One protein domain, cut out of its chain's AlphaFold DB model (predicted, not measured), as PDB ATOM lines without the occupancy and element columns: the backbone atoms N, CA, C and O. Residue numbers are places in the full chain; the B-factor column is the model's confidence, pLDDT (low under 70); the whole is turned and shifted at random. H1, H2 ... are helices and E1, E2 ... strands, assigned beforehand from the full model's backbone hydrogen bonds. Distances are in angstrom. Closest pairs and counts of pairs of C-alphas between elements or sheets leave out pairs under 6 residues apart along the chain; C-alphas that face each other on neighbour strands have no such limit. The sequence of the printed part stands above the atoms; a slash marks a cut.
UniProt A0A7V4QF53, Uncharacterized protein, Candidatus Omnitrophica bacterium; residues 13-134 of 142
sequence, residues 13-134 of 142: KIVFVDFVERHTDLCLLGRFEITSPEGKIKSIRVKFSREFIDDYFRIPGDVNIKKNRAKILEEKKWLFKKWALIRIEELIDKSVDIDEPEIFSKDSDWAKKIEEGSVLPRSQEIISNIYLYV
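What this domain is: This is residues 13 to 134 of the 142 residues of an uncharacterized protein of Candidatus Omnitrophica bacterium (UniProt A0A7V4QF53). A strongly twisted sheet of six strands curls round one long helix, H3; its broad wall is made of three long strands, E1, E2 and E3, with the short strand E4 at one edge and the short hairpin E5 and E6 at the other. H1 and H2 sit toward one end of the long axis and only graze the sheet, while H4 packs across H3 at residues 79 to 83 and is off the sheet. The 122 printed residues hold four named helices and six named strands, along the chain E1 E2 E3 H1 H2 H3 E4 H4 E5 E6. The sheet is mixed, in the order E4 E3 E2 E1 E6 E5, and the class is mixed, helices and strands. The whole is compact, with a radius of gyration of the C-alphas of 14.7 A, and elongated, spanning 50 by 32 by 26 A.

How they stand to each other: Start at E2, residues 27 to 35, between E1, residues 13 to 22, and E3, residues 41 to 49; the three form a meander, each strand the antiparallel neighbour of the one before. Look for N 15 and O 33 at 2.8 A, and N 30 and O 46 at 2.8 A. Beside E3 is the parallel edge strand E4, residues 102 to 104, with N 47 and O 103 at 3.1 A. Beside E1 is E6, residues 130 to 133, antiparallel, with N 14 and O 131 at 2.8 A; E6 and the edge strand E5, residues 124 to 127, are a hairpin, with N 126 and O 130 at 2.9 A. H3, residues 77 to 94, is on one face of the sheet, in two layers, helix and sheet; the closest C-alphas of H3 and E3 are those of Ala 84 and Val 46, 5.7 A apart. E3, H1, H2, H3 and E4 make a strand-helix-strand unit, two parallel neighbour strands with helices between. H1, residues 50 to 56, only grazes the sheet with residues 50 to 53. H2, residues 65 to 75, is only just on the sheet, with 5 pairs of C-alphas within 10 A, and only grazes it. H3 touches H4, residues 108 to 115, with residues 79 to 83 alone, closest at the C-alphas of Leu 79 and Glu 115, 6.8 A apart; they are about perpendicular at 71 degrees, only just beyond steep. In the four helices every O i to N i+4 pair is within hydrogen-bond range.

Where its parts are: Find C-alpha 13 at (85.005, 30.120, 32.655), where E1 begins; it runs 26.1 A, E2 25.4 A and E3 26.0 A. H3 runs 26.1 A from C-alpha 77 at (75.637, 47.324, 26.121), and H2 15.2 A. E6 ends at C-alpha 133, (79.598, 27.459, 30.554).

The domain as a whole: The C-alphas of Glu 38 and Val 63, the two farthest apart, are 50.4 A from each other. The printed part has no cut, and no link is long. Look with care at residues 23 to 26 and 95 to 106, where pLDDT is under 70; the mean of the printed part is 85.3.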
ATOM      1  N   LYS A  13      85.202  28.793  32.070       93.75
ATOM      2  CA  LYS A  13      85.005  30.120  32.655       93.75
ATOM      3  C   LYS A  13      85.113  31.157  31.544       93.75
ATOM      4  O   LYS A  13      86.114  31.166  30.842       93.75
ATOM      5  N   ILE A  14      84.133  32.040  31.413       94.19
ATOM      6  CA  ILE A  14      84.130  33.155  30.461       94.19
ATOM      7  C   ILE A  14      84.088  34.452  31.269       94.19
ATOM      8  O   ILE A  14      83.185  34.664  32.073       94.19
ATOM      9  N   VAL A  15      85.063  35.330  31.072       95.44
ATOM     10  CA  VAL A  15      85.174  36.617  31.762       95.44
ATOM     11  C   VAL A  15      85.035  37.731  30.741       95.44
ATOM     12  O   VAL A  15      85.819  37.813  29.799       95.44
ATOM     13  N   PHE A  16      84.042  38.595  30.920       95.12
ATOM     14  CA  PHE A  16      83.926  39.829  30.152       95.12
ATOM     15  C   PHE A  16      84.924  40.859  30.685       95.12
ATOM     16  O   PHE A  16      84.905  41.180  31.873       95.12
ATOM     17  N   VAL A  17      85.772  41.376  29.797       93.69
ATOM     18  CA  VAL A  17      86.771  42.396  30.128       93.69
ATOM     19  C   VAL A  17      86.171  43.777  29.891       93.69
ATOM     20  O   VAL A  17      85.934  44.519  30.840       93.69
ATOM     21  N   ASP A  18      85.887  44.113  28.632       93.12
ATOM     22  CA  ASP A  18      85.278  45.380  28.232       93.12
ATOM     23  C   ASP A  18      84.792  45.360  26.768       93.12
ATOM     24  O   ASP A  18      84.902  44.362  26.048       93.12
ATOM     25  N   PHE A  19      84.243  46.498  26.336       91.31
ATOM     26  CA  PHE A  19      84.021  46.819  24.932       91.31
ATOM     27  C   PHE A  19      84.957  47.949  24.509       91.31
ATOM     28  O   PHE A  19      85.053  48.961  25.201       91.31
ATOM     29  N   VAL A  20      85.603  47.790  23.356       88.38
ATOM     30  CA  VAL A  20      86.467  48.805  22.747       88.38
ATOM     31  C   VAL A  20      85.906  49.180  21.381       88.38
ATOM     32  O   VAL A  20      85.692  48.316  20.531       88.38
ATOM     33  N   GLU A  21      85.697  50.473  21.151       80.81
ATOM     34  CA  GLU A  21      85.403  50.993  19.818       80.81
ATOM     35  C   GLU A  21      86.711  51.179  19.044       80.81
ATOM     36  O   GLU A  21      87.585  51.950  19.444       80.81
ATOM     37  N   ARG A  22      86.868  50.483  17.913       75.06
ATOM     38  CA  ARG A  22      87.993  50.742  17.004       75.06
ATOM     39  C   ARG A  22      87.599  51.780  15.969       75.06
ATOM     40  O   ARG A  22      86.808  51.499  15.074       75.06
ATOM     41  N   HIS A  23      88.201  52.963  16.061       61.47
ATOM     42  CA  HIS A  23      87.940  54.072  15.142       61.47
ATOM     43  C   HIS A  23      88.394  53.809  13.698       61.47
ATOM     44  O   HIS A  23      87.795  54.360  12.781       61.47
ATOM     45  N   THR A  24      89.412  52.966  13.491       58.09
ATOM     46  CA  THR A  24      89.928  52.608  12.158       58.09
ATOM     47  C   THR A  24      89.004  51.663  11.398       58.09
ATOM     48  O   THR A  24      88.811  51.844  10.202       58.09
ATOM     49  N   ASP A  25      88.389  50.709  12.101       57.03
ATOM     50  CA  ASP A  25      87.553  49.656  11.502       57.03
ATOM     51  C   ASP A  25      86.053  49.894  11.734       57.03
ATOM     52  O   ASP A  25      85.230  49.068  11.352       57.03
ATOM     53  N   LEU A  26      85.716  50.995  12.421       67.06
ATOM     54  CA  LEU A  26      84.371  51.378  12.846       67.06
ATOM     55  C   LEU A  26      83.578  50.166  13.356       67.06
ATOM     56  O   LEU A  26      82.562  49.787  12.793       67.06
ATOM     57  N   CYS A  27      84.057  49.511  14.407       78.12
ATOM     58  CA  CYS A  27      83.392  48.338  14.973       78.12
ATOM     59  C   CYS A  27      83.421  48.363  16.500       78.12
ATOM     60  O   CYS A  27      84.293  48.992  17.109       78.12
ATOM     61  N   LEU A  28      82.464  47.657  17.106       87.56
ATOM     62  CA  LEU A  28      82.465  47.358  18.532       87.56
ATOM     63  C   LEU A  28      83.164  46.012  18.745       87.56
ATOM     64  O   LEU A  28      82.726  44.993  18.205       87.56
ATOM     65  N   LEU A  29      84.232  46.001  19.542       89.94
ATOM     66  CA  LEU A  29      84.964  44.792  19.917       89.94
ATOM     67  C   LEU A  29      84.705  44.449  21.381       89.94
ATOM     68  O   LEU A  29      85.141  45.178  22.268       89.94
ATOM     69  N   GLY A  30      84.032  43.330  21.638       91.06
ATOM     70  CA  GLY A  30      83.881  42.771  22.982       91.06
ATOM     71  C   GLY A  30      85.051  41.867  23.325       91.06
ATOM     72  O   GLY A  30      85.239  40.845  22.665       91.06
ATOM     73  N   ARG A  31      85.831  42.228  24.346       92.94
ATOM     74  CA  ARG A  31      86.973  41.435  24.813       92.94
ATOM     75  C   ARG A  31      86.555  40.497  25.934       92.94
ATOM     76  O   ARG A  31      85.961  40.921  26.926       92.94
ATOM     77  N   PHE A  32      86.914  39.230  25.777       93.44
ATOM     78  CA  PHE A  32      86.650  38.180  26.746       93.44
ATOM     79  C   PHE A  32      87.911  37.362  27.005       93.44
ATOM     80  O   PHE A  32      88.739  37.166  26.113       93.44
ATOM     81  N   GLU A  33      88.034  36.855  28.221       93.31
ATOM     82  CA  GLU A  33      88.990  35.810  28.567       93.31
ATOM     83  C   GLU A  33      88.222  34.533  28.842       93.31
ATOM     84  O   GLU A  33      87.262  34.530  29.612       93.31
ATOM     85  N   ILE A  34      88.643  33.440  28.220       91.81
ATOM     86  CA  ILE A  34      88.079  32.129  28.494       91.81
ATOM     87  C   ILE A  34      89.132  31.232  29.125       91.81
ATOM     88  O   ILE A  34      90.298  31.248  28.735       91.81
ATOM     89  N   THR A  35      88.728  30.457  30.122       91.81
ATOM     90  CA  THR A  35      89.560  29.442  30.766       91.81
ATOM     91  C   THR A  35      88.920  28.085  30.537       91.81
ATOM     92  O   THR A  35      87.765  27.881  30.920       91.81
ATOM     93  N   SER A  36      89.659  27.180  29.902       89.31
ATOM     94  CA  SER A  36      89.223  25.802  29.695       89.31
ATOM     95  C   SER A  36      89.199  25.021  31.016       89.31
ATOM     96  O   SER A  36      89.864  25.431  31.975       89.31
ATOM     97  N   PRO A  37      88.485  23.883  31.084       86.44
ATOM     98  CA  PRO A  37      88.497  22.998  32.254       86.44
ATOM     99  C   PRO A  37      89.903  22.560  32.693       86.44
ATOM    100  O   PRO A  37      90.156  22.370  33.880       86.44
ATOM    101  N   GLU A  38      90.841  22.451  31.748       86.06
ATOM    102  CA  GLU A  38      92.248  22.096  31.982       86.06
ATOM    103  C   GLU A  38      93.102  23.289  32.450       86.06
ATOM    104  O   GLU A  38      94.314  23.159  32.625       86.06
ATOM    105  N   GLY A  39      92.494  24.465  32.621       85.00
ATOM    106  CA  GLY A  39      93.158  25.683  33.081       85.00
ATOM    107  C   GLY A  39      93.867  26.482  31.987       85.00
ATOM    108  O   GLY A  39      94.596  27.419  32.308       85.00
ATOM    109  N   LYS A  40      93.674  26.161  30.698       87.31
ATOM    110  CA  LYS A  40      94.253  26.953  29.599       87.31
ATOM    111  C   LYS A  40      93.459  28.239  29.404       87.31
ATOM    112  O   LYS A  40      92.242  28.192  29.248       87.31
ATOM    113  N   ILE A  41      94.149  29.375  29.365       88.31
ATOM    114  CA  ILE A  41      93.536  30.695  29.180       88.31
ATOM    115  C   ILE A  41      93.734  31.156  27.733       88.31
ATOM    116  O   ILE A  41      94.845  31.083  27.209       88.31
ATOM    117  N   LYS A  42      92.669  31.654  27.099       87.69
ATOM    118  CA  LYS A  42      92.709  32.308  25.781       87.69
ATOM    119  C   LYS A  42      91.911  33.617  25.811       87.69
ATOM    120  O   LYS A  42      90.922  33.729  26.532       87.69
ATOM    121  N   SER A  43      92.325  34.601  25.011       89.38
ATOM    122  CA  SER A  43      91.582  35.854  24.816       89.38
ATOM    123  C   SER A  43      90.783  35.797  23.512       89.38
ATOM    124  O   SER A  43      91.337  35.468  22.466       89.38
ATOM    125  N   ILE A  44      89.493  36.129  23.576       88.81
ATOM    126  CA  ILE A  44      88.556  36.137  22.442       88.81
ATOM    127  C   ILE A  44      88.015  37.551  22.226       88.81
ATOM    128  O   ILE A  44      87.821  38.307  23.183       88.81
ATOM    129  N   ARG A  45      87.758  37.918  20.961       88.62
ATOM    130  CA  ARG A  45      87.231  39.232  20.574       88.62
ATOM    131  C   ARG A  45      85.991  39.106  19.692       88.62
ATOM    132  O   ARG A  45      86.076  38.976  18.478       88.62
ATOM    133  N   VAL A  46      84.804  39.229  20.271       88.38
ATOM    134  CA  VAL A  46      83.579  39.239  19.455       88.38
ATOM    135  C   VAL A  46      83.433  40.597  18.773       88.38
ATOM    136  O   VAL A  46      83.473  41.630  19.443       88.38
ATOM    137  N   LYS A  47      83.266  40.602  17.446       88.62
ATOM    138  CA  LYS A  47      83.235  41.821  16.633       88.62
ATOM    139  C   LYS A  47      81.848  42.067  16.061       88.62
ATOM    140  O   LYS A  47      81.294  41.238  15.340       88.62
ATOM    141  N   PHE A  48      81.331  43.261  16.319       87.50
ATOM    142  CA  PHE A  48      80.109  43.768  15.705       87.50
ATOM    143  C   PHE A  48      80.484  44.890  14.739       87.50
ATOM    144  O   PHE A  48      80.983  45.942  15.150       87.50
ATOM    145  N   SER A  49      80.292  44.645  13.442       86.38
ATOM    146  CA  SER A  49      80.538  45.643  12.396       86.38
ATOM    147  C   SER A  49      79.589  46.826  12.541       86.38
ATOM    148  O   SER A  49      78.434  46.642  12.935       86.38
ATOM    149  N   ARG A  50      80.039  48.022  12.157       86.69
ATOM    150  CA  ARG A  50      79.184  49.207  12.123       86.69
ATOM    151  C   ARG A  50      77.939  49.007  11.276       86.69
ATOM    152  O   ARG A  50      76.890  49.443  11.718       86.69
ATOM    153  N   GLU A  51      78.042  48.379  10.110       86.75
ATOM    154  CA  GLU A  51      76.902  48.183   9.206       86.75
ATOM    155  C   GLU A  51      75.793  47.413   9.923       86.75
ATOM    156  O   GLU A  51      74.670  47.886  10.015       86.75
ATOM    157  N   PHE A  52      76.148  46.298  10.566       87.81
ATOM    158  CA  PHE A  52      75.220  45.538  11.405       87.81
ATOM    159  C   PHE A  52      74.585  46.392  12.516       87.81
ATOM    160  O   PHE A  52      73.379  46.325  12.714       87.81
ATOM    161  N   ILE A  53      75.371  47.198  13.239       89.00
ATOM    162  CA  ILE A  53      74.855  48.052  14.325       89.00
ATOM    163  C   ILE A  53      73.905  49.124  13.774       89.00
ATOM    164  O   ILE A  53      72.810  49.309  14.303       89.00
ATOM    165  N   ASP A  54      74.329  49.831  12.727       89.56
ATOM    166  CA  ASP A  54      73.575  50.916  12.106       89.56
ATOM    167  C   ASP A  54      72.248  50.380  11.533       89.56
ATOM    168  O   ASP A  54      71.195  50.962  11.799       89.56
ATOM    169  N   ASP A  55      72.279  49.234  10.845       89.25
ATOM    170  CA  ASP A  55      71.103  48.600  10.242       89.25
ATOM    171  C   ASP A  55      70.154  48.018  11.298       89.25
ATOM    172  O   ASP A  55      68.947  48.278  11.263       89.25
ATOM    173  N   TYR A  56      70.681  47.259  12.269       90.75
ATOM    174  CA  TYR A  56      69.874  46.591  13.295       90.75
ATOM    175  C   TYR A  56      69.112  47.601  14.160       90.75
ATOM    176  O   TYR A  56      67.908  47.457  14.380       90.75
ATOM    177  N   PHE A  57      69.793  48.657  14.616       91.50
ATOM    178  CA  PHE A  57      69.178  49.696  15.446       91.50
ATOM    179  C   PHE A  57      68.543  50.834  14.640       91.50
ATOM    180  O   PHE A  57      68.029  51.780  15.240       91.50
ATOM    181  N   ARG A  58      68.549  50.747  13.302       91.94
ATOM    182  CA  ARG A  58      68.007  51.766  12.388       91.94
ATOM    183  C   ARG A  58      68.544  53.164  12.702       91.94
ATOM    184  O   ARG A  58      67.783  54.123  12.839       91.94
ATOM    185  N   ILE A  59      69.861  53.271  12.863       88.25
ATOM    186  CA  ILE A  59      70.521  54.527  13.219       88.25
ATOM    187  C   ILE A  59      70.411  55.496  12.033       88.25
ATOM    188  O   ILE A  59      70.866  55.162  10.938       88.25
ATOM    189  N   PRO A  60      69.848  56.705  12.217       85.62
ATOM    190  CA  PRO A  60      69.736  57.663  11.128       85.62
ATOM    191  C   PRO A  60      71.121  58.086  10.627       85.62
ATOM    192  O   PRO A  60      71.998  58.449  11.415       85.62
ATOM    193  N   GLY A  61      71.294  58.090   9.305       84.69
ATOM    194  CA  GLY A  61      72.514  58.520   8.616       84.69
ATOM    195  C   GLY A  61      72.725  60.036   8.584       84.69
ATOM    196  O   GLY A  61      73.123  60.572   7.554       84.69
ATOM    197  N   ASP A  62      72.411  60.739   9.671       90.12
ATOM    198  CA  ASP A  62      72.497  62.196   9.763       90.12
ATOM    199  C   ASP A  62      73.851  62.683  10.327       90.12
ATOM    200  O   ASP A  62      74.755  61.903  10.642       90.12
ATOM    201  N   VAL A  63      74.006  64.004  10.476       88.25
ATOM    202  CA  VAL A  63      75.223  64.629  11.031       88.25
ATOM    203  C   VAL A  63      75.549  64.174  12.464       88.25
ATOM    204  O   VAL A  63      76.697  64.272  12.896       88.25
ATOM    205  N   ASN A  64      74.566  63.640  13.194       89.12
ATOM    206  CA  ASN A  64      74.694  63.135  14.557       89.12
ATOM    207  C   ASN A  64      74.901  61.614  14.621       89.12
ATOM    208  O   ASN A  64      74.976  61.078  15.728       89.12
ATOM    209  N   ILE A  65      75.064  60.910  13.493       87.50
ATOM    210  CA  ILE A  65      75.189  59.440  13.441       87.50
ATOM    211  C   ILE A  65      76.190  58.872  14.463       87.50
ATOM    212  O   ILE A  65      75.901  57.885  15.136       87.50
ATOM    213  N   LYS A  66      77.351  59.518  14.647       86.06
ATOM    214  CA  LYS A  66      78.370  59.078  15.621       86.06
ATOM    215  C   LYS A  66      77.860  59.157  17.063       86.06
ATOM    216  O   LYS A  66      78.066  58.228  17.834       86.06
ATOM    217  N   LYS A  67      77.175  60.250  17.412       88.19
ATOM    218  CA  LYS A  67      76.596  60.467  18.745       88.19
ATOM    219  C   LYS A  67      75.423  59.519  18.995       88.19
ATOM    220  O   LYS A  67      75.332  58.944  20.074       88.19
ATOM    221  N   ASN A  68      74.570  59.326  17.989       89.25
ATOM    222  CA  ASN A  68      73.437  58.403  18.047       89.25
ATOM    223  C   ASN A  68      73.919  56.961  18.265       89.25
ATOM    224  O   ASN A  68      73.401  56.269  19.138       89.25
ATOM    225  N   ARG A  69      74.970  56.541  17.548       89.31
ATOM    226  CA  ARG A  69      75.593  55.229  17.746       89.31
ATOM    227  C   ARG A  69      76.186  55.074  19.137       89.31
ATOM    228  O   ARG A  69      75.844  54.109  19.804       89.31
ATOM    229  N   ALA A  70      77.014  56.013  19.596       87.88
ATOM    230  CA  ALA A  70      77.613  55.938  20.931       87.88
ATOM    231  C   ALA A  70      76.543  55.813  22.033       87.88
ATOM    232  O   ALA A  70      76.678  55.006  22.950       87.88
ATOM    233  N   LYS A  71      75.431  56.550  21.897       90.06
ATOM    234  CA  LYS A  71      74.281  56.442  22.801       90.06
ATOM    235  C   LYS A  71      73.670  55.035  22.791       90.06
ATOM    236  O   LYS A  71      73.475  54.458  23.855       90.06
ATOM    237  N   ILE A  72      73.414  54.469  21.610       90.88
ATOM    238  CA  ILE A  72      72.867  53.109  21.466       90.88
ATOM    239  C   ILE A  72      73.824  52.060  22.034       90.88
ATOM    240  O   ILE A  72      73.379  51.145  22.722       90.88
ATOM    241  N   LEU A  73      75.125  52.186  21.769       89.38
ATOM    242  CA  LEU A  73      76.141  51.264  22.274       89.38
ATOM    243  C   LEU A  73      76.147  51.212  23.804       89.38
ATOM    244  O   LEU A  73      76.235  50.124  24.370       89.38
ATOM    245  N   GLU A  74      75.987  52.360  24.462       89.75
ATOM    246  CA  GLU A  74      75.901  52.423  25.920       89.75
ATOM    247  C   GLU A  74      74.556  51.882  26.438       89.75
ATOM    248  O   GLU A  74      74.530  50.991  27.286       89.75
ATOM    249  N   GLU A  75      73.427  52.332  25.876       93.19
ATOM    250  CA  GLU A  75      72.078  51.908  26.296       93.19
ATOM    251  C   GLU A  75      71.823  50.406  26.085       93.19
ATOM    252  O   GLU A  75      71.112  49.758  26.857       93.19
ATOM    253  N   LYS A  76      72.411  49.832  25.031       93.00
ATOM    254  CA  LYS A  76      72.240  48.430  24.629       93.00
ATOM    255  C   LYS A  76      73.471  47.576  24.924       93.00
ATOM    256  O   LYS A  76      73.546  46.437  24.465       93.00
ATOM    257  N   LYS A  77      74.409  48.052  25.748       90.69
ATOM    258  CA  LYS A  77      75.637  47.324  26.121       90.69
ATOM    259  C   LYS A  77      75.375  45.903  26.626       90.69
ATOM    260  O   LYS A  77      76.097  44.966  26.284       90.69
ATOM    261  N   TRP A  78      74.314  45.722  27.412       91.81
ATOM    262  CA  TRP A  78      73.895  44.412  27.917       91.81
ATOM    263  C   TRP A  78      73.501  43.442  26.794       91.81
ATOM    264  O   TRP A  78      73.753  42.244  26.903       91.81
ATOM    265  N   LEU A  79      72.911  43.946  25.706       93.31
ATOM    266  CA  LEU A  79      72.463  43.149  24.568       93.31
ATOM    267  C   LEU A  79      73.663  42.668  23.748       93.31
ATOM    268  O   LEU A  79      73.777  41.474  23.484       93.31
ATOM    269  N   PHE A  80      74.624  43.555  23.473       92.25
ATOM    270  CA  PHE A  80      75.899  43.173  22.853       92.25
ATOM    271  C   PHE A  80      76.653  42.127  23.674       92.25
ATOM    272  O   PHE A  80      77.234  41.196  23.118       92.25
ATOM    273  N   LYS A  81      76.620  42.242  25.008       92.62
ATOM    274  CA  LYS A  81      77.222  41.251  25.903       92.62
ATOM    275  C   LYS A  81      76.532  39.888  25.783       92.62
ATOM    276  O   LYS A  81      77.227  38.884  25.665       92.62
ATOM    277  N   LYS A  82      75.193  39.843  25.737       93.06
ATOM    278  CA  LYS A  82      74.433  38.596  25.504       93.06
ATOM    279  C   LYS A  82      74.758  37.967  24.150       93.06
ATOM    280  O   LYS A  82      75.041  36.773  24.090       93.06
ATOM    281  N   TRP A  83      74.765  38.769  23.086       92.31
ATOM    282  CA  TRP A  83      75.158  38.323  21.748       92.31
ATOM    283  C   TRP A  83      76.567  37.722  21.748       92.31
ATOM    284  O   TRP A  83      76.782  36.643  21.199       92.31
ATOM    285  N   ALA A  84      77.520  38.387  22.400       92.38
ATOM    286  CA  ALA A  84      78.893  37.912  22.480       92.38
ATOM    287  C   ALA A  84      79.033  36.605  23.274       92.38
ATOM    288  O   ALA A  84      79.758  35.716  22.834       92.38
ATOM    289  N   LEU A  85      78.311  36.456  24.388       93.38
ATOM    290  CA  LEU A  85      78.315  35.219  25.172       93.38
ATOM    291  C   LEU A  85      77.844  34.024  24.345       93.38
ATOM    292  O   LEU A  85      78.560  33.031  24.267       93.38
ATOM    293  N   ILE A  86      76.711  34.146  23.650       91.88
ATOM    294  CA  ILE A  86      76.181  33.061  22.810       91.88
ATOM    295  C   ILE A  86      77.186  32.666  21.723       91.88
ATOM    296  O   ILE A  86      77.412  31.483  21.491       91.88
ATOM    297  N   ARG A  87      77.859  33.638  21.095       89.31
ATOM    298  CA  ARG A  87      78.910  33.351  20.106       89.31
ATOM    299  C   ARG A  87      80.110  32.612  20.696       89.31
ATOM    300  O   ARG A  87      80.645  31.717  20.048       89.31
ATOM    301  N   ILE A  88      80.528  32.965  21.908       90.81
ATOM    302  CA  ILE A  88      81.613  32.265  22.607       90.81
ATOM    303  C   ILE A  88      81.193  30.831  22.950       90.81
ATOM    304  O   ILE A  88      81.969  29.905  22.736       90.81
ATOM    305  N   GLU A  89      79.966  30.627  23.424       90.88
ATOM    306  CA  GLU A  89      79.419  29.294  23.709       90.88
ATOM    307  C   GLU A  89      79.345  28.426  22.442       90.88
ATOM    308  O   GLU A  89      79.777  27.275  22.455       90.88
ATOM    309  N   GLU A  90      78.868  28.988  21.324       87.94
ATOM    310  CA  GLU A  90      78.868  28.331  20.010       87.94
ATOM    311  C   GLU A  90      80.283  27.931  19.563       87.94
ATOM    312  O   GLU A  90      80.463  26.877  18.949       87.94
ATOM    313  N   LEU A  91      81.288  28.769  19.841       86.50
ATOM    314  CA  LEU A  91      82.685  28.481  19.516       86.50
ATOM    315  C   LEU A  91      83.222  27.320  20.360       86.50
ATOM    316  O   LEU A  91      83.813  26.387  19.810       86.50
ATOM    317  N   ILE A  92      82.978  27.355  21.673       87.12
ATOM    318  CA  ILE A  92      83.372  26.293  22.605       87.12
ATOM    319  C   ILE A  92      82.763  24.950  22.165       87.12
ATOM    320  O   ILE A  92      83.476  23.950  22.067       87.12
ATOM    321  N   ASP A  93      81.479  24.931  21.798       85.75
ATOM    322  CA  ASP A  93      80.773  23.723  21.343       85.75
ATOM    323  C   ASP A  93      81.284  23.135  20.030       85.75
ATOM    324  O   ASP A  93      81.078  21.949  19.745       85.75
ATOM    325  N   LYS A  94      81.898  23.964  19.185       81.38
ATOM    326  CA  LYS A  94      82.476  23.519  17.915       81.38
ATOM    327  C   LYS A  94      83.914  23.027  18.072       81.38
ATOM    328  O   LYS A  94      84.430  22.463  17.114       81.38
ATOM    329  N   SER A  95      84.537  23.199  19.246       68.50
ATOM    330  CA  SER A  95      85.943  22.833  19.501       68.50
ATOM    331  C   SER A  95      86.908  23.376  18.435       68.50
ATOM    332  O   SER A  95      87.931  22.761  18.147       68.50
ATOM    333  N   VAL A  96      86.563  24.510  17.813       60.94
ATOM    334  CA  VAL A  96      87.406  25.159  16.803       60.94
ATOM    335  C   VAL A  96      88.622  25.712  17.523       60.94
ATOM    336  O   VAL A  96      88.466  26.379  18.550       60.94
ATOM    337  N   ASP A  97      89.821  25.420  17.014       56.94
ATOM    338  CA  ASP A  97      91.031  25.992  17.588       56.94
ATOM    339  C   ASP A  97      90.923  27.516  17.510       56.94
ATOM    340  O   ASP A  97      90.688  28.105  16.455       56.94
ATOM    341  N   ILE A  98      90.955  28.135  18.685       56.91
ATOM    342  CA  ILE A  98      90.608  29.541  18.922       56.91
ATOM    343  C   ILE A  98      91.805  30.412  18.521       56.91
ATOM    344  O   ILE A  98      92.387  31.107  19.351       56.91
ATOM    345  N   ASP A  99      92.219  30.288  17.265       47.62
ATOM    346  CA  ASP A  99      93.344  31.017  16.683       47.62
ATOM    347  C   ASP A  99      92.859  32.172  15.790       47.62
ATOM    348  O   ASP A  99      93.594  33.137  15.587       47.62
ATOM    349  N   GLU A 100      91.586  32.164  15.372       52.66
ATOM    350  CA  GLU A 100      90.914  33.324  14.774       52.66
ATOM    351  C   GLU A 100      89.884  33.915  15.756       52.66
ATOM    352  O   GLU A 100      88.763  33.418  15.885       52.66
ATOM    353  N   PRO A 101      90.247  34.979  16.497       55.34
ATOM    354  CA  PRO A 101      89.471  35.449  17.637       55.34
ATOM    355  C   PRO A 101      88.322  36.384  17.256       55.34
ATOM    356  O   PRO A 101      87.694  36.892  18.179       55.34
ATOM    357  N   GLU A 102      88.067  36.646  15.965       56.31
ATOM    358  CA  GLU A 102      87.012  37.554  15.487       56.31
ATOM    359  C   GLU A 102      85.763  36.779  15.052       56.31
ATOM    360  O   GLU A 102      85.649  36.313  13.920       56.31
ATOM    361  N   ILE A 103      84.779  36.678  15.947       60.62
ATOM    362  CA  ILE A 103      83.464  36.136  15.589       60.62
ATOM    363  C   ILE A 103      82.622  37.272  15.006       60.62
ATOM    364  O   ILE A 103      82.273  38.213  15.723       60.62
ATOM    365  N   PHE A 104      82.304  37.187  13.712       59.12
ATOM    366  CA  PHE A 104      81.447  38.151  13.023       59.12
ATOM    367  C   PHE A 104      79.977  37.771  13.173       59.12
ATOM    368  O   PHE A 104      79.560  36.691  12.757       59.12
ATOM    369  N   SER A 105      79.171  38.693  13.697       59.75
ATOM    370  CA  SER A 105      77.716  38.560  13.674       59.75
ATOM    371  C   SER A 105      77.106  39.554  12.692       59.75
ATOM    372  O   SER A 105      77.188  40.760  12.906       59.75
ATOM    373  N   LYS A 106      76.508  39.039  11.612       62.44
ATOM    374  CA  LYS A 106      75.743  39.818  10.617       62.44
ATOM    375  C   LYS A 106      74.272  39.394  10.532       62.44
ATOM    376  O   LYS A 106      73.521  39.938   9.734       62.44
ATOM    377  N   ASP A 107      73.880  38.395  11.319       76.31
ATOM    378  CA  ASP A 107      72.550  37.800  11.263       76.31
ATOM    379  C   ASP A 107      71.592  38.569  12.185       76.31
ATOM    380  O   ASP A 107      71.577  38.383  13.407       76.31
ATOM    381  N   SER A 108      70.827  39.479  11.581       81.94
ATOM    382  CA  SER A 108      69.816  40.284  12.269       81.94
ATOM    383  C   SER A 108      68.677  39.439  12.840       81.94
ATOM    384  O   SER A 108      68.152  39.788  13.896       81.94
ATOM    385  N   ASP A 109      68.322  38.314  12.211       86.50
ATOM    386  CA  ASP A 109      67.272  37.421  12.714       86.50
ATOM    387  C   ASP A 109      67.741  36.684  13.971       86.50
ATOM    388  O   ASP A 109      66.998  36.566  14.947       86.50
ATOM    389  N   TRP A 110      68.995  36.230  13.991       86.56
ATOM    390  CA  TRP A 110      69.636  35.688  15.193       86.56
ATOM    391  C   TRP A 110      69.700  36.723  16.320       86.56
ATOM    392  O   TRP A 110      69.299  36.437  17.450       86.56
ATOM    393  N   ALA A 111      70.153  37.941  16.017       87.50
ATOM    394  CA  ALA A 111      70.271  39.015  17.001       87.50
ATOM    395  C   ALA A 111      68.910  39.371  17.618       87.50
ATOM    396  O   ALA A 111      68.801  39.509  18.843       87.50
ATOM    397  N   LYS A 112      67.870  39.404  16.777       90.12
ATOM    398  CA  LYS A 112      66.479  39.628  17.169       90.12
ATOM    399  C   LYS A 112      65.937  38.512  18.056       90.12
ATOM    400  O   LYS A 112      65.385  38.806  19.110       90.12
ATOM    401  N   LYS A 113      66.175  37.241  17.710       90.06
ATOM    402  CA  LYS A 113      65.793  36.097  18.562       90.06
ATOM    403  C   LYS A 113      66.404  36.186  19.963       90.06
ATOM    404  O   LYS A 113      65.768  35.763  20.925       90.06
ATOM    405  N   ILE A 114      67.615  36.729  20.091       90.00
ATOM    406  CA  ILE A 114      68.263  36.929  21.394       90.00
ATOM    407  C   ILE A 114      67.669  38.122  22.144       90.00
ATOM    408  O   ILE A 114      67.447  38.028  23.351       90.00
ATOM    409  N   GLU A 115      67.396  39.237  21.457       91.00
ATOM    410  CA  GLU A 115      66.727  40.394  22.070       91.00
ATOM    411  C   GLU A 115      65.336  40.020  22.604       91.00
ATOM    412  O   GLU A 115      64.984  40.400  23.719       91.00
ATOM    413  N   GLU A 116      64.591  39.206  21.854       93.19
ATOM    414  CA  GLU A 116      63.260  38.699  22.212       93.19
ATOM    415  C   GLU A 116      63.294  37.555  23.243       93.19
ATOM    416  O   GLU A 116      62.246  37.117  23.714       93.19
ATOM    417  N   GLY A 117      64.478  37.051  23.607       90.62
ATOM    418  CA  GLY A 117      64.645  35.974  24.588       90.62
ATOM    419  C   GLY A 117      64.311  34.568  24.076       90.62
ATOM    420  O   GLY A 117      64.301  33.625  24.861       90.62
ATOM    421  N   SER A 118      64.085  34.406  22.769       91.31
ATOM    422  CA  SER A 118      63.912  33.093  22.122       91.31
ATOM    423  C   SER A 118      65.209  32.279  22.087       91.31
ATOM    424  O   SER A 118      65.179  31.058  21.972       91.31
ATOM    425  N   VAL A 119      66.355  32.957  22.177       89.56
ATOM    426  CA  VAL A 119      67.676  32.352  22.364       89.56
ATOM    427  C   VAL A 119      68.337  33.038  23.554       89.56
ATOM    428  O   VAL A 119      68.438  34.263  23.595       89.56
ATOM    429  N   LEU A 120      68.795  32.253  24.527       90.25
ATOM    430  CA  LEU A 120      69.455  32.745  25.736       90.25
ATOM    431  C   LEU A 120      70.870  32.162  25.836       90.25
ATOM    432  O   LEU A 120      71.074  31.027  25.399       90.25
ATOM    433  N   PRO A 121      71.840  32.896  26.419       91.75
ATOM    434  CA  PRO A 121      73.113  32.302  26.810       91.75
ATOM    435  C   PRO A 121      72.862  31.108  27.736       91.75
ATOM    436  O   PRO A 121      72.070  31.207  28.675       91.75
ATOM    437  N   ARG A 122      73.531  29.987  27.470       93.31
ATOM    438  CA  ARG A 122      73.500  28.793  28.331       93.31
ATOM    439  C   ARG A 122      74.438  28.928  29.523       93.31
ATOM    440  O   ARG A 122      74.314  28.186  30.493       93.31
ATOM    441  N   SER A 123      75.395  29.849  29.454       92.19
ATOM    442  CA  SER A 123      76.299  30.134  30.555       92.19
ATOM    443  C   SER A 123      75.577  30.787  31.733       92.19
ATOM    444  O   SER A 123      74.761  31.697  31.584       92.19
ATOM    445  N   GLN A 124      75.901  30.322  32.937       92.75
ATOM    446  CA  GLN A 124      75.380  30.876  34.179       92.75
ATOM    447  C   GLN A 124      76.293  32.003  34.667       92.75
ATOM    448  O   GLN A 124      77.501  31.811  34.798       92.75
ATOM    449  N   GLU A 125      75.728  33.169  34.981       92.19
ATOM    450  CA  GLU A 125      76.473  34.242  35.646       92.19
ATOM    451  C   GLU A 125      76.715  33.875  37.118       92.19
ATOM    452  O   GLU A 125      75.770  33.628  37.866       92.19
ATOM    453  N   ILE A 126      77.986  33.819  37.530       89.06
ATOM    454  CA  ILE A 126      78.374  33.509  38.917       89.06
ATOM    455  C   ILE A 126      78.573  34.805  39.708       89.06
ATOM    456  O   ILE A 126      78.096  34.947  40.831       89.06
ATOM    457  N   ILE A 127      79.314  35.747  39.123       85.00
ATOM    458  CA  ILE A 127      79.630  37.076  39.664       85.00
ATOM    459  C   ILE A 127      79.601  38.031  38.474       85.00
ATOM    460  O   ILE A 127      79.911  37.601  37.367       85.00
ATOM    461  N   SER A 128      79.268  39.307  38.689       84.31
ATOM    462  CA  SER A 128      79.259  40.339  37.640       84.31
ATOM    463  C   SER A 128      80.444  40.184  36.675       84.31
ATOM    464  O   SER A 128      81.601  40.244  37.097       84.31
ATOM    465  N   ASN A 129      80.140  39.960  35.389       89.38
ATOM    466  CA  ASN A 129      81.102  39.740  34.292       89.38
ATOM    467  C   ASN A 129      81.809  38.370  34.237       89.38
ATOM    468  O   ASN A 129      82.634  38.175  33.346       89.38
ATOM    469  N   ILE A 130      81.488  37.418  35.113       92.19
ATOM    470  CA  ILE A 130      82.040  36.057  35.125       92.19
ATOM    471  C   ILE A 130      80.918  35.046  34.902       92.19
ATOM    472  O   ILE A 130      79.988  34.926  35.700       92.19
ATOM    473  N   TYR A 131      81.074  34.261  33.845       94.19
ATOM    474  CA  TYR A 131      80.126  33.257  33.395       94.19
ATOM    475  C   TYR A 131      80.769  31.875  33.426       94.19
ATOM    476  O   TYR A 131      81.959  31.725  33.141       94.19
ATOM    477  N   LEU A 132      79.981  30.861  33.760       93.06
ATOM    478  CA  LEU A 132      80.381  29.463  33.680       93.06
ATOM    479  C   LEU A 132      79.536  28.765  32.628       93.06
ATOM    480  O   LEU A 132      78.310  28.762  32.702       93.06
ATOM    481  N   TYR A 133      80.211  28.174  31.654       92.19
ATOM    482  CA  TYR A 133      79.598  27.459  30.554       92.19
ATOM    483  C   TYR A 133      79.971  25.980  30.608       92.19
ATOM    484  O   TYR A 133      81.147  25.629  30.540       92.19
ATOM    485  N   VAL A 134      78.976  25.104  30.703       88.38
ATOM    486  CA  VAL A 134      79.175  23.655  30.615       88.38
ATOM    487  C   VAL A 134      78.651  23.214  29.249       88.38
ATOM    488  O   VAL A 134      77.440  23.282  29.038       88.38
TER     489      VAL A 134